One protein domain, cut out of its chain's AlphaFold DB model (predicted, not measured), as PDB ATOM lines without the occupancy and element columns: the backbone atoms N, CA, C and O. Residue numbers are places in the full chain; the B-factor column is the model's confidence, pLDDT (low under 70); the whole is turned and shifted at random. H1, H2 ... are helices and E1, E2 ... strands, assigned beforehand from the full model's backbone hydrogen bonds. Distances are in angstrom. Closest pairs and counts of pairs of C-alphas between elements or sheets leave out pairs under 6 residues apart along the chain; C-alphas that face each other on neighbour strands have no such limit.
ATOM      1  N   SER A   3      41.101 -42.902  53.882       76.69
ATOM      2  CA  SER A   3      41.818 -41.638  54.089       76.69
ATOM      3  C   SER A   3      43.057 -41.452  53.206       76.69
ATOM      4  O   SER A   3      43.438 -40.320  52.932       76.69
ATOM      5  N   LEU A   4      43.677 -42.548  52.746       80.81
ATOM      6  CA  LEU A   4      44.840 -42.511  51.853       80.81
ATOM      7  C   LEU A   4      44.520 -41.814  50.521       80.81
ATOM      8  O   LEU A   4      45.399 -41.207  49.925       80.81
ATOM      9  N   PHE A   5      43.265 -41.904  50.073       82.81
ATOM     10  CA  PHE A   5      42.807 -41.321  48.815       82.81
ATOM     11  C   PHE A   5      42.240 -39.908  48.987       82.81
ATOM     12  O   PHE A   5      42.312 -39.112  48.061       82.81
ATOM     13  N   SER A   6      41.676 -39.587  50.157       81.50
ATOM     14  CA  SER A   6      41.022 -38.294  50.400       81.50
ATOM     15  C   SER A   6      41.981 -37.186  50.841       81.50
ATOM     16  O   SER A   6      41.666 -36.014  50.679       81.50
ATOM     17  N   VAL A   7      43.121 -37.545  51.442       81.88
ATOM     18  CA  VAL A   7      44.184 -36.616  51.871       81.88
ATOM     19  C   VAL A   7      45.554 -37.201  51.502       81.88
ATOM     20  O   VAL A   7      46.297 -37.649  52.381       81.88
ATOM     21  N   PRO A   8      45.866 -37.306  50.196       80.62
ATOM     22  CA  PRO A   8      47.022 -38.065  49.713       80.62
ATOM     23  C   PRO A   8      48.370 -37.448  50.125       80.62
ATOM     24  O   PRO A   8      49.371 -38.161  50.207       80.62
ATOM     25  N   ASP A   9      48.381 -36.166  50.484       83.94
ATOM     26  CA  ASP A   9      49.522 -35.418  51.010       83.94
ATOM     27  C   ASP A   9      49.828 -35.743  52.485       83.94
ATOM     28  O   ASP A   9      50.941 -35.524  52.964       83.94
ATOM     29  N   ARG A  10      48.865 -36.314  53.221       82.50
ATOM     30  CA  ARG A  10      49.010 -36.637  54.644       82.50
ATOM     31  C   ARG A  10      49.337 -38.108  54.863       82.50
ATOM     32  O   ARG A  10      48.763 -39.012  54.254       82.50
ATOM     33  N   ARG A  11      50.186 -38.366  55.858       85.56
ATOM     34  CA  ARG A  11      50.439 -39.709  56.405       85.56
ATOM     35  C   ARG A  11      49.256 -40.148  57.264       85.56
ATOM     36  O   ARG A  11      49.305 -40.143  58.488       85.56
ATOM     37  N   SER A  12      48.144 -40.458  56.605       78.69
ATOM     38  CA  SER A  12      46.910 -40.888  57.269       78.69
ATOM     39  C   SER A  12      46.923 -42.373  57.651       78.69
ATOM     40  O   SER A  12      46.049 -42.825  58.391       78.69
ATOM     41  N   PHE A  13      47.893 -43.146  57.146       69.38
ATOM     42  CA  PHE A  13      48.037 -44.570  57.428       69.38
ATOM     43  C   PHE A  13      49.513 -45.001  57.399       69.38
ATOM     44  O   PHE A  13      50.105 -45.125  56.332       69.38
ATOM     45  N   GLY A  14      50.092 -45.285  58.569       75.38
ATOM     46  CA  GLY A  14      51.506 -45.654  58.685       75.38
ATOM     47  C   GLY A  14      52.453 -44.470  58.452       75.38
ATOM     48  O   GLY A  14      52.093 -43.321  58.694       75.38
ATOM     49  N   ASN A  15      53.669 -44.762  57.987       84.56
ATOM     50  CA  ASN A  15      54.742 -43.771  57.833       84.56
ATOM     51  C   ASN A  15      54.845 -43.172  56.418       84.56
ATOM     52  O   ASN A  15      55.773 -42.411  56.162       84.56
ATOM     53  N   GLU A  16      53.922 -43.511  55.514       87.62
ATOM     54  CA  GLU A  16      53.945 -43.109  54.103       87.62
ATOM     55  C   GLU A  16      52.609 -42.453  53.712       87.62
ATOM     56  O   GLU A  16      51.538 -42.940  54.082       87.62
ATOM     57  N   SER A  17      52.657 -41.330  52.992       91.12
ATOM     58  CA  SER A  17      51.477 -40.679  52.412       91.12
ATOM     59  C   SER A  17      51.043 -41.351  51.101       91.12
ATOM     60  O   SER A  17      51.775 -42.154  50.519       91.12
ATOM     61  N   GLY A  18      49.844 -41.026  50.608       89.38
ATOM     62  CA  GLY A  18      49.381 -41.510  49.302       89.38
ATOM     63  C   GLY A  18      50.300 -41.055  48.168       89.38
ATOM     64  O   GLY A  18      50.656 -41.850  47.301       89.38
ATOM     65  N   ASP A  19      50.766 -39.810  48.231       90.69
ATOM     66  CA  ASP A  19      51.692 -39.239  47.256       90.69
ATOM     67  C   ASP A  19      53.083 -39.880  47.306       90.69
ATOM     68  O   ASP A  19      53.696 -40.130  46.266       90.69
ATOM     69  N   GLU A  20      53.605 -40.150  48.508       93.31
ATOM     70  CA  GLU A  20      54.877 -40.862  48.685       93.31
ATOM     71  C   GLU A  20      54.780 -42.279  48.092       93.31
ATOM     72  O   GLU A  20      55.632 -42.667  47.287       93.31
ATOM     73  N   ALA A  21      53.687 -42.993  48.388       93.44
ATOM     74  CA  ALA A  21      53.425 -44.324  47.854       93.44
ATOM     75  C   ALA A  21      53.275 -44.325  46.325       93.44
ATOM     76  O   ALA A  21      53.844 -45.192  45.658       93.44
ATOM     77  N   LEU A  22      52.555 -43.347  45.760       94.12
ATOM     78  CA  LEU A  22      52.408 -43.177  44.314       94.12
ATOM     79  C   LEU A  22      53.765 -42.948  43.651       94.12
ATOM     80  O   LEU A  22      54.108 -43.659  42.708       94.12
ATOM     81  N   ARG A  23      54.561 -41.995  44.153       95.31
ATOM     82  CA  ARG A  23      55.890 -41.694  43.597       95.31
ATOM     83  C   ARG A  23      56.798 -42.918  43.624       95.31
ATOM     84  O   ARG A  23      57.380 -43.268  42.597       95.31
ATOM     85  N   ARG A  24      56.886 -43.594  44.773       95.56
ATOM     86  CA  ARG A  24      57.701 -44.804  44.938       95.56
ATOM     87  C   ARG A  24      57.259 -45.910  43.982       95.56
ATOM     88  O   ARG A  24      58.097 -46.520  43.320       95.56
ATOM     89  N   PHE A  25      55.956 -46.169  43.899       96.94
ATOM     90  CA  PHE A  25      55.424 -47.229  43.051       96.94
ATOM     91  C   PHE A  25      55.587 -46.910  41.561       96.94
ATOM     92  O   PHE A  25      56.072 -47.754  40.814       96.94
ATOM     93  N   ALA A  26      55.280 -45.686  41.129       96.00
ATOM     94  CA  ALA A  26      55.442 -45.270  39.739       96.00
ATOM     95  C   ALA A  26      56.901 -45.370  39.268       96.00
ATOM     96  O   ALA A  26      57.149 -45.794  38.139       96.00
ATOM     97  N   GLN A  27      57.864 -45.038  40.133       96.56
ATOM     98  CA  GLN A  27      59.282 -45.231  39.836       96.56
ATOM     99  C   GLN A  27      59.623 -46.716  39.646       96.56
ATOM    100  O   GLN A  27      60.275 -47.071  38.667       96.56
ATOM    101  N   ALA A  28      59.151 -47.589  40.542       96.38
ATOM    102  CA  ALA A  28      59.385 -49.028  40.441       96.38
ATOM    103  C   ALA A  28      58.769 -49.632  39.166       96.38
ATOM    104  O   ALA A  28      59.414 -50.442  38.505       96.38
ATOM    105  N   VAL A  29      57.560 -49.203  38.784       95.69
ATOM    106  CA  VAL A  29      56.904 -49.635  37.538       95.69
ATOM    107  C   VAL A  29      57.729 -49.233  36.318       95.69
ATOM    108  O   VAL A  29      57.987 -50.073  35.461       95.69
ATOM    109  N   LYS A  30      58.196 -47.981  36.242       94.38
ATOM    110  CA  LYS A  30      59.024 -47.517  35.115       94.38
ATOM    111  C   LYS A  30      60.299 -48.349  34.962       94.38
ATOM    112  O   LYS A  30      60.571 -48.819  33.864       94.38
ATOM    113  N   VAL A  31      61.014 -48.590  36.063       95.69
ATOM    114  CA  VAL A  31      62.233 -49.422  36.077       95.69
ATOM    115  C   VAL A  31      61.932 -50.865  35.660       95.69
ATOM    116  O   VAL A  31      62.676 -51.449  34.882       95.69
ATOM    117  N   ALA A  32      60.824 -51.446  36.130       94.19
ATOM    118  CA  ALA A  32      60.452 -52.819  35.783       94.19
ATOM    119  C   ALA A  32      60.062 -52.990  34.300       94.19
ATOM    120  O   ALA A  32      60.236 -54.070  33.738       94.19
ATOM    121  N   LEU A  33      59.524 -51.941  33.669       94.88
ATOM    122  CA  LEU A  33      59.069 -51.962  32.275       94.88
ATOM    123  C   LEU A  33      60.157 -51.595  31.256       94.88
ATOM    124  O   LEU A  33      59.983 -51.881  30.066       94.88
ATOM    125  N   GLU A  34      61.244 -50.958  31.698       94.44
ATOM    126  CA  GLU A  34      62.346 -50.489  30.846       94.44
ATOM    127  C   GLU A  34      62.995 -51.613  30.015       94.44
ATOM    128  O   GLU A  34      63.147 -51.423  28.808       94.44
ATOM    129  N   PRO A  35      63.281 -52.816  30.557       95.38
ATOM    130  CA  PRO A  35      63.888 -53.895  29.772       95.38
ATOM    131  C   PRO A  35      62.948 -54.528  28.732       95.38
ATOM    132  O   PRO A  35      63.386 -55.346  27.921       95.38
ATOM    133  N   TYR A  36      61.651 -54.204  28.764       93.50
ATOM    134  CA  TYR A  36      60.616 -54.883  27.983       93.50
ATOM    135  C   TYR A  36      59.685 -53.896  27.258       93.50
ATOM    136  O   TYR A  36      58.474 -53.961  27.463       93.50
ATOM    137  N   PRO A  37      60.184 -52.977  26.411       89.25
ATOM    138  CA  PRO A  37      59.395 -51.868  25.861       89.25
ATOM    139  C   PRO A  37      58.170 -52.299  25.038       89.25
ATOM    140  O   PRO A  37      57.140 -51.633  25.095       89.25
ATOM    141  N   GLU A  38      58.258 -53.432  24.340       91.31
ATOM    142  CA  GLU A  38      57.223 -53.918  23.412       91.31
ATOM    143  C   GLU A  38      56.438 -55.127  23.941       91.31
ATOM    144  O   GLU A  38      55.564 -55.655  23.256       91.31
ATOM    145  N   LYS A  39      56.747 -55.606  25.153       92.81
ATOM    146  CA  LYS A  39      56.051 -56.761  25.733       92.81
ATOM    147  C   LYS A  39      54.918 -56.319  26.647       92.81
ATOM    148  O   LYS A  39      55.004 -55.300  27.339       92.81
ATOM    149  N   ASN A  40      53.897 -57.167  26.712       93.56
ATOM    150  CA  ASN A  40      52.897 -57.106  27.765       93.56
ATOM    151  C   ASN A  40      53.529 -57.584  29.078       93.56
ATOM    152  O   ASN A  40      54.129 -58.659  29.135       93.56
ATOM    153  N   THR A  41      53.393 -56.781  30.130       94.50
ATOM    154  CA  THR A  41      53.914 -57.084  31.465       94.50
ATOM    155  C   THR A  41      52.761 -57.135  32.451       94.50
ATOM    156  O   THR A  41      51.969 -56.200  32.533       94.50
ATOM    157  N   VAL A  42      52.691 -58.215  33.227       94.62
ATOM    158  CA  VAL A  42      51.734 -58.343  34.329       94.62
ATOM    159  C   VAL A  42      52.403 -57.872  35.615       94.62
ATOM    160  O   VAL A  42      53.450 -58.388  36.004       94.62
ATOM    161  N   LEU A  43      51.787 -56.898  36.285       93.44
ATOM    162  CA  LEU A  43      52.228 -56.396  37.585       93.44
ATOM    163  C   LEU A  43      51.330 -56.974  38.683       93.44
ATOM    164  O   LEU A  43      50.160 -56.613  38.792       93.44
ATOM    165  N   VAL A  44      51.881 -57.859  39.516       94.06
ATOM    166  CA  VAL A  44      51.166 -58.431  40.666       94.06
ATOM    167  C   VAL A  44      51.489 -57.609  41.909       94.06
ATOM    168  O   VAL A  44      52.635 -57.548  42.350       94.06
ATOM    169  N   THR A  45      50.485 -56.932  42.465       92.75
ATOM    170  CA  THR A  45      50.668 -56.026  43.607       92.75
ATOM    171  C   THR A  45      49.369 -55.845  44.407       92.75
ATOM    172  O   THR A  45      48.459 -56.668  44.342       92.75
ATOM    173  N   HIS A  46      49.277 -54.774  45.196       91.69
ATOM    174  CA  HIS A  46      48.147 -54.463  46.059       91.69
ATOM    175  C   HIS A  46      47.200 -53.436  45.423       91.69
ATOM    176  O   HIS A  46      47.636 -52.416  44.884       91.69
ATOM    177  N   GLY A  47      45.890 -53.624  45.612       91.19
ATOM    178  CA  GLY A  47      44.856 -52.748  45.040       91.19
ATOM    179  C   GLY A  47      45.001 -51.258  45.383       91.19
ATOM    180  O   GLY A  47      44.619 -50.408  44.586       91.19
ATOM    181  N   ARG A  48      45.609 -50.908  46.528       91.25
ATOM    182  CA  ARG A  48      45.838 -49.503  46.922       91.25
ATOM    183  C   ARG A  48      46.819 -48.782  46.001       91.25
ATOM    184  O   ARG A  48      46.488 -47.722  45.484       91.25
ATOM    185  N   VAL A  49      48.005 -49.354  45.791       93.62
ATOM    186  CA  VAL A  49      49.024 -48.738  44.925       93.62
ATOM    187  C   VAL A  49      48.623 -48.815  43.456       93.62
ATOM    188  O   VAL A  49      48.865 -47.854  42.738       93.62
ATOM    189  N   ASN A  50      47.899 -49.864  43.040       94.81
ATOM    190  CA  ASN A  50      47.261 -49.893  41.722       94.81
ATOM    191  C   ASN A  50      46.278 -48.737  41.547       94.81
ATOM    192  O   ASN A  50      46.310 -48.054  40.532       94.81
ATOM    193  N   THR A  51      45.427 -48.488  42.541       95.81
ATOM    194  CA  THR A  51      44.445 -47.403  42.460       95.81
ATOM    195  C   THR A  51      45.115 -46.034  42.417       95.81
ATOM    196  O   THR A  51      44.774 -45.239  41.550       95.81
ATOM    197  N   LEU A  52      46.095 -45.775  43.293       95.00
ATOM    198  CA  LEU A  52      46.864 -44.525  43.271       95.00
ATOM    199  C   LEU A  52      47.555 -44.317  41.921       95.00
ATOM    200  O   LEU A  52      47.507 -43.225  41.365       95.00
ATOM    201  N   PHE A  53      48.179 -45.370  41.387       96.69
ATOM    202  CA  PHE A  53      48.843 -45.320  40.092       96.69
ATOM    203  C   PHE A  53      47.851 -44.996  38.979       96.69
ATOM    204  O   PHE A  53      48.041 -44.022  38.265       96.69
ATOM    205  N   ILE A  54      46.757 -45.750  38.874       96.81
ATOM    206  CA  ILE A  54      45.761 -45.568  37.814       96.81
ATOM    207  C   ILE A  54      45.118 -44.183  37.896       96.81
ATOM    208  O   ILE A  54      45.041 -43.511  36.872       96.81
ATOM    209  N   ALA A  55      44.736 -43.720  39.089       96.06
ATOM    210  CA  ALA A  55      44.192 -42.378  39.301       96.06
ATOM    211  C   ALA A  55      45.196 -41.256  38.991       96.06
ATOM    212  O   ALA A  55      44.795 -40.161  38.610       96.06
ATOM    213  N   GLY A  56      46.501 -41.522  39.102       94.56
ATOM    214  CA  GLY A  56      47.548 -40.578  38.711       94.56
ATOM    215  C   GLY A  56      47.666 -40.358  37.197       94.56
ATOM    216  O   GLY A  56      48.149 -39.308  36.783       94.56
ATOM    217  N   TYR A  57      47.219 -41.317  36.376       96.31
ATOM    218  CA  TYR A  57      47.257 -41.237  34.905       96.31
ATOM    219  C   TYR A  57      45.869 -41.119  34.259       96.31
ATOM    220  O   TYR A  57      45.768 -40.878  33.059       96.31
ATOM    221  N   ASN A  58      44.790 -41.302  35.025       97.62
ATOM    222  CA  ASN A  58      43.431 -41.402  34.501       97.62
ATOM    223  C   ASN A  58      42.440 -40.621  35.371       97.62
ATOM    224  O   ASN A  58      42.583 -40.610  36.592       97.62
ATOM    225  N   PRO A  59      41.383 -40.036  34.781       95.25
ATOM    226  CA  PRO A  59      40.357 -39.301  35.516       95.25
ATOM    227  C   PRO A  59      39.372 -40.259  36.212       95.25
ATOM    228  O   PRO A  59      38.197 -40.326  35.857       95.25
ATOM    229  N   VAL A  60      39.853 -41.031  37.188       95.94
ATOM    230  CA  VAL A  60      39.033 -41.943  38.001       95.94
ATOM    231  C   VAL A  60      38.929 -41.451  39.441       95.94
ATOM    232  O   VAL A  60      39.884 -40.924  40.010       95.94
ATOM    233  N   GLU A  61      37.765 -41.651  40.058       94.50
ATOM    234  CA  GLU A  61      37.586 -41.380  41.485       94.50
ATOM    235  C   GLU A  61      38.199 -42.530  42.296       94.50
ATOM    236  O   GLU A  61      37.686 -43.652  42.301       94.50
ATOM    237  N   SER A  62      39.324 -42.253  42.955       93.44
ATOM    238  CA  SER A  62      40.168 -43.243  43.630       93.44
ATOM    239  C   SER A  62      39.423 -44.140  44.622       93.44
ATOM    240  O   SER A  62      39.664 -45.343  44.654       93.44
ATOM    241  N   LEU A  63      38.519 -43.613  45.449       91.81
ATOM    242  CA  LEU A  63      37.846 -44.422  46.467       91.81
ATOM    243  C   LEU A  63      36.876 -45.432  45.842       91.81
ATOM    244  O   LEU A  63      36.858 -46.600  46.235       91.81
ATOM    245  N   THR A  64      36.076 -44.992  44.875       92.25
ATOM    246  CA  THR A  64      35.149 -45.837  44.114       92.25
ATOM    247  C   THR A  64      35.919 -46.857  43.292       92.25
ATOM    248  O   THR A  64      35.585 -48.039  43.323       92.25
ATOM    249  N   PHE A  65      37.004 -46.437  42.641       94.00
ATOM    250  CA  PHE A  65      37.855 -47.335  41.870       94.00
ATOM    251  C   PHE A  65      38.487 -48.420  42.751       94.00
ATOM    252  O   PHE A  65      38.471 -49.599  42.403       94.00
ATOM    253  N   TRP A  66      38.973 -48.049  43.940       94.25
ATOM    254  CA  TRP A  66      39.548 -48.991  44.899       94.25
ATOM    255  C   TRP A  66      38.546 -50.069  45.345       94.25
ATOM    256  O   TRP A  66      38.923 -51.227  45.517       94.25
ATOM    257  N   LYS A  67      37.264 -49.715  45.491       92.00
ATOM    258  CA  LYS A  67      36.198 -50.664  45.855       92.00
ATOM    259  C   LYS A  67      35.895 -51.697  44.765       92.00
ATOM    260  O   LYS A  67      35.306 -52.723  45.084       92.00
ATOM    261  N   GLY A  68      36.284 -51.443  43.514       89.88
ATOM    262  CA  GLY A  68      36.112 -52.388  42.407       89.88
ATOM    263  C   GLY A  68      37.102 -53.556  42.420       89.88
ATOM    264  O   GLY A  68      36.898 -54.535  41.711       89.88
ATOM    265  N   TRP A  69      38.170 -53.481  43.219       93.06
ATOM    266  CA  TRP A  69      39.151 -54.559  43.313       93.06
ATOM    267  C   TRP A  69      38.628 -55.712  44.172       93.06
ATOM    268  O   TRP A  69      38.270 -55.518  45.333       93.06
ATOM    269  N   ALA A  70      38.700 -56.929  43.636       90.44
ATOM    270  CA  ALA A  70      38.555 -58.164  44.400       90.44
ATOM    271  C   ALA A  70      39.852 -58.989  44.326       90.44
ATOM    272  O   ALA A  70      40.798 -58.655  43.607       90.44
ATOM    273  N   LEU A  71      39.943 -60.070  45.104       87.88
ATOM    274  CA  LEU A  71      41.077 -60.988  44.979       87.88
ATOM    275  C   LEU A  71      41.070 -61.623  43.583       87.88
ATOM    276  O   LEU A  71      40.034 -62.088  43.120       87.88
ATOM    277  N   GLY A  72      42.227 -61.630  42.919       87.25
ATOM    278  CA  GLY A  72      42.368 -62.208  41.579       87.25
ATOM    279  C   GLY A  72      41.811 -61.353  40.436       87.25
ATOM    280  O   GLY A  72      41.746 -61.839  39.311       87.25
ATOM    281  N   THR A  73      41.428 -60.095  40.684       93.31
ATOM    282  CA  THR A  73      41.058 -59.161  39.606       93.31
ATOM    283  C   THR A  73      42.268 -58.414  39.065       93.31
ATOM    284  O   THR A  73      43.198 -58.106  39.818       93.31
ATOM    285  N   PHE A  74      42.217 -58.044  37.792       95.38
ATOM    286  CA  PHE A  74      43.226 -57.228  37.128       95.38
ATOM    287  C   PHE A  74      42.575 -56.079  36.354       95.38
ATOM    288  O   PHE A  74      41.373 -56.077  36.108       95.38
ATOM    289  N   ALA A  75      43.385 -55.084  36.007       96.25
ATOM    290  CA  ALA A  75      43.018 -53.986  35.123       96.25
ATOM    291  C   ALA A  75      44.037 -53.933  33.981       96.25
ATOM    292  O   ALA A  75      45.195 -54.319  34.175       96.25
ATOM    293  N   VAL A  76      43.627 -53.441  32.813       97.06
ATOM    294  CA  VAL A  76      44.499 -53.341  31.633       97.06
ATOM    295  C   VAL A  76      44.811 -51.881  31.357       97.06
ATOM    296  O   VAL A  76      43.902 -51.056  31.266       97.06
ATOM    297  N   LEU A  77      46.100 -51.567  31.216       97.44
ATOM    298  CA  LEU A  77      46.601 -50.230  30.900       97.44
ATOM    299  C   LEU A  77      47.357 -50.249  29.568       97.44
ATOM    300  O   LEU A  77      48.085 -51.202  29.286       97.44
ATOM    301  N   SER A  78      47.230 -49.188  28.774       96.31
ATOM    302  CA  SER A  78      48.054 -48.985  27.582       96.31
ATOM    303  C   SER A  78      49.480 -48.569  27.934       96.31
ATOM    304  O   SER A  78      49.789 -48.116  29.040       96.31
ATOM    305  N   ARG A  79      50.369 -48.685  26.947       93.81
ATOM    306  CA  ARG A  79      51.717 -48.117  26.979       93.81
ATOM    307  C   ARG A  79      51.894 -47.130  25.823       93.81
ATOM    308  O   ARG A  79      51.342 -47.380  24.753       93.81
ATOM    309  N   PRO A  80      52.693 -46.059  26.006       92.31
ATOM    310  CA  PRO A  80      53.481 -45.722  27.203       92.31
ATOM    311  C   PRO A  80      52.746 -44.850  28.243       92.31
ATOM    312  O   PRO A  80      53.333 -44.499  29.261       92.31
ATOM    313  N   ASP A  81      51.497 -44.473  27.984       94.25
ATOM    314  CA  ASP A  81      50.742 -43.440  28.708       94.25
ATOM    315  C   ASP A  81      49.948 -43.943  29.926       94.25
ATOM    316  O   ASP A  81      49.429 -43.127  30.685       94.25
ATOM    317  N   PHE A  82      49.875 -45.260  30.143       96.50
ATOM    318  CA  PHE A  82      49.135 -45.885  31.247       96.50
ATOM    319  C   PHE A  82      47.641 -45.537  31.272       96.50
ATOM    320  O   PHE A  82      47.015 -45.504  32.339       96.50
ATOM    321  N   LYS A  83      47.043 -45.316  30.096       97.69
ATOM    322  CA  LYS A  83      45.602 -45.110  29.981       97.69
ATOM    323  C   LYS A  83      44.865 -46.402  30.323       97.69
ATOM    324  O   LYS A  83      45.209 -47.477  29.837       97.69
ATOM    325  N   LEU A  84      43.834 -46.292  31.149       97.81
ATOM    326  CA  LEU A  84      42.969 -47.400  31.522       97.81
ATOM    327  C   LEU A  84      42.161 -47.866  30.306       97.81
ATOM    328  O   LEU A  84      41.367 -47.104  29.754       97.81
ATOM    329  N   LEU A  85      42.375 -49.118  29.905       97.38
ATOM    330  CA  LEU A  85      41.637 -49.786  28.833       97.38
ATOM    331  C   LEU A  85      40.497 -50.626  29.405       97.38
ATOM    332  O   LEU A  85      39.377 -50.559  28.908       97.38
ATOM    333  N   GLU A  86      40.772 -51.364  30.484       96.19
ATOM    334  CA  GLU A  86      39.795 -52.231  31.143       96.19
ATOM    335  C   GLU A  86      39.843 -52.018  32.664       96.19
ATOM    336  O   GLU A  86      40.931 -52.089  33.252       96.19
ATOM    337  N   PRO A  87      38.697 -51.745  33.321       94.56
ATOM    338  CA  PRO A  87      38.627 -51.586  34.773       94.56
ATOM    339  C   PRO A  87      38.851 -52.931  35.494       94.56
ATOM    340  O   PRO A  87      38.888 -53.967  34.835       94.56
ATOM    341  N   PRO A  88      38.984 -52.951  36.835       94.62
ATOM    342  CA  PRO A  88      39.160 -54.186  37.595       94.62
ATOM    343  C   PRO A  88      38.083 -55.233  37.282       94.62
ATOM    344  O   PRO A  88      36.895 -54.992  37.491       94.62
ATOM    345  N   HIS A  89      38.505 -56.395  36.791       93.19
ATOM    346  CA  HIS A  89      37.634 -57.522  36.452       93.19
ATOM    347  C   HIS A  89      38.378 -58.860  36.661       93.19
ATOM    348  O   HIS A  89      39.611 -58.862  36.765       93.19
ATOM    349  N   PRO A  90      37.672 -59.994  36.836       90.12
ATOM    350  CA  PRO A  90      38.311 -61.298  37.031       90.12
ATOM    351  C   PRO A  90      38.998 -61.794  35.752       90.12
ATOM    352  O   PRO A  90      38.594 -61.438  34.648       90.12
ATOM    353  N   LEU A  91      40.001 -62.662  35.910       79.44
ATOM    354  CA  LEU A  91      40.511 -63.485  34.807       79.44
ATOM    355  C   LEU A  91      39.380 -64.404  34.328       79.44
ATOM    356  O   LEU A  91      38.868 -65.196  35.120       79.44
TER     357      LEU A  91
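AT A GLANCE: This is residues 3 to 91 of the 92 residues of an uncharacterized protein of uncultured Truepera sp (UniProt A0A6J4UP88). A middle helix, H3, is crossed nearly at right angles by the long helix H2 on one side, while on its other side the short helix H4 folds back along it as a helical hairpin. The two-stranded hairpin E1 and E2 lies near H3, and the very short helix H1 sits beside H4. The printed part has 89 residues, with four named helices and two named strands in the order H1, H2, H3, H4, E1, E2; the sheet is E1 - E2, antiparallel, and the class is mixed, helices and strands. The whole is compact, with a radius of gyration of the C-alphas of 13.0 A and spans of 37 by 27 by 23 A.

IN THESE COORDINATES: H1 is residues 3 to 6, beginning with C-alpha 3 at (41.818, -41.638, 54.089), and measures 5.0 A. H2, residues 18 to 33, is the longest helix at 22.2 A and ends with C-alpha 33 at (59.069, -51.962, 32.275). H3 is residues 47 to 57, 15.5 A, and H4 is residues 62 to 67, 8.7 A. Strand E1 is residues 73 to 77, 13.6 A. Strand E2 is residues 84 to 90, 15.7 A, and ends with C-alpha 90 at (38.311, -61.298, 37.031).

HOW THE PARTS SIT: H1 only just touches H4, with 3 pairs of C-alphas within 8 A; the closest are those of Phe 5 and Ser 62, 6.1 A apart. H1 is close to but not clearly touching H2, the closest C-alphas being those of Leu 4 and Gly 18, 5.3 A apart. H2 touches H3, about perpendicular at 83 degrees, with the C-alphas of Leu 22 and Leu 52 closest, 5.8 A apart. H3 and H4 form a helical hairpin and touch, running opposite ways at a steep tilt of 37 degrees, only just past shallow; their closest C-alphas are those of Thr 51 and Trp 66, 5.7 A apart. H3 and E1 are near each other, with 8 pairs of C-alphas within 10 A. E1 and E2 form a hairpin, antiparallel at 167 degrees; N 74 and O 89, 2.9 A apart, and N 85 and O 76, 2.8 A apart, are within hydrogen-bond range. H2 and H4 are apart, as are H2 and E1. In H2, H3 and H4 every O i to N i+4 pair is within hydrogen-bond range; H1 is too short for such a pair.

THE WHOLE: The C-alphas farthest apart are those of Ser 12 and Glu 38, 37.7 A. The printed part has no cut. The links H1 to H2 and H2 to H3 are long, with 11 and 13 residues. The mean pLDDT of the printed part is 91.8, and one residue, Phe 13, is under 70.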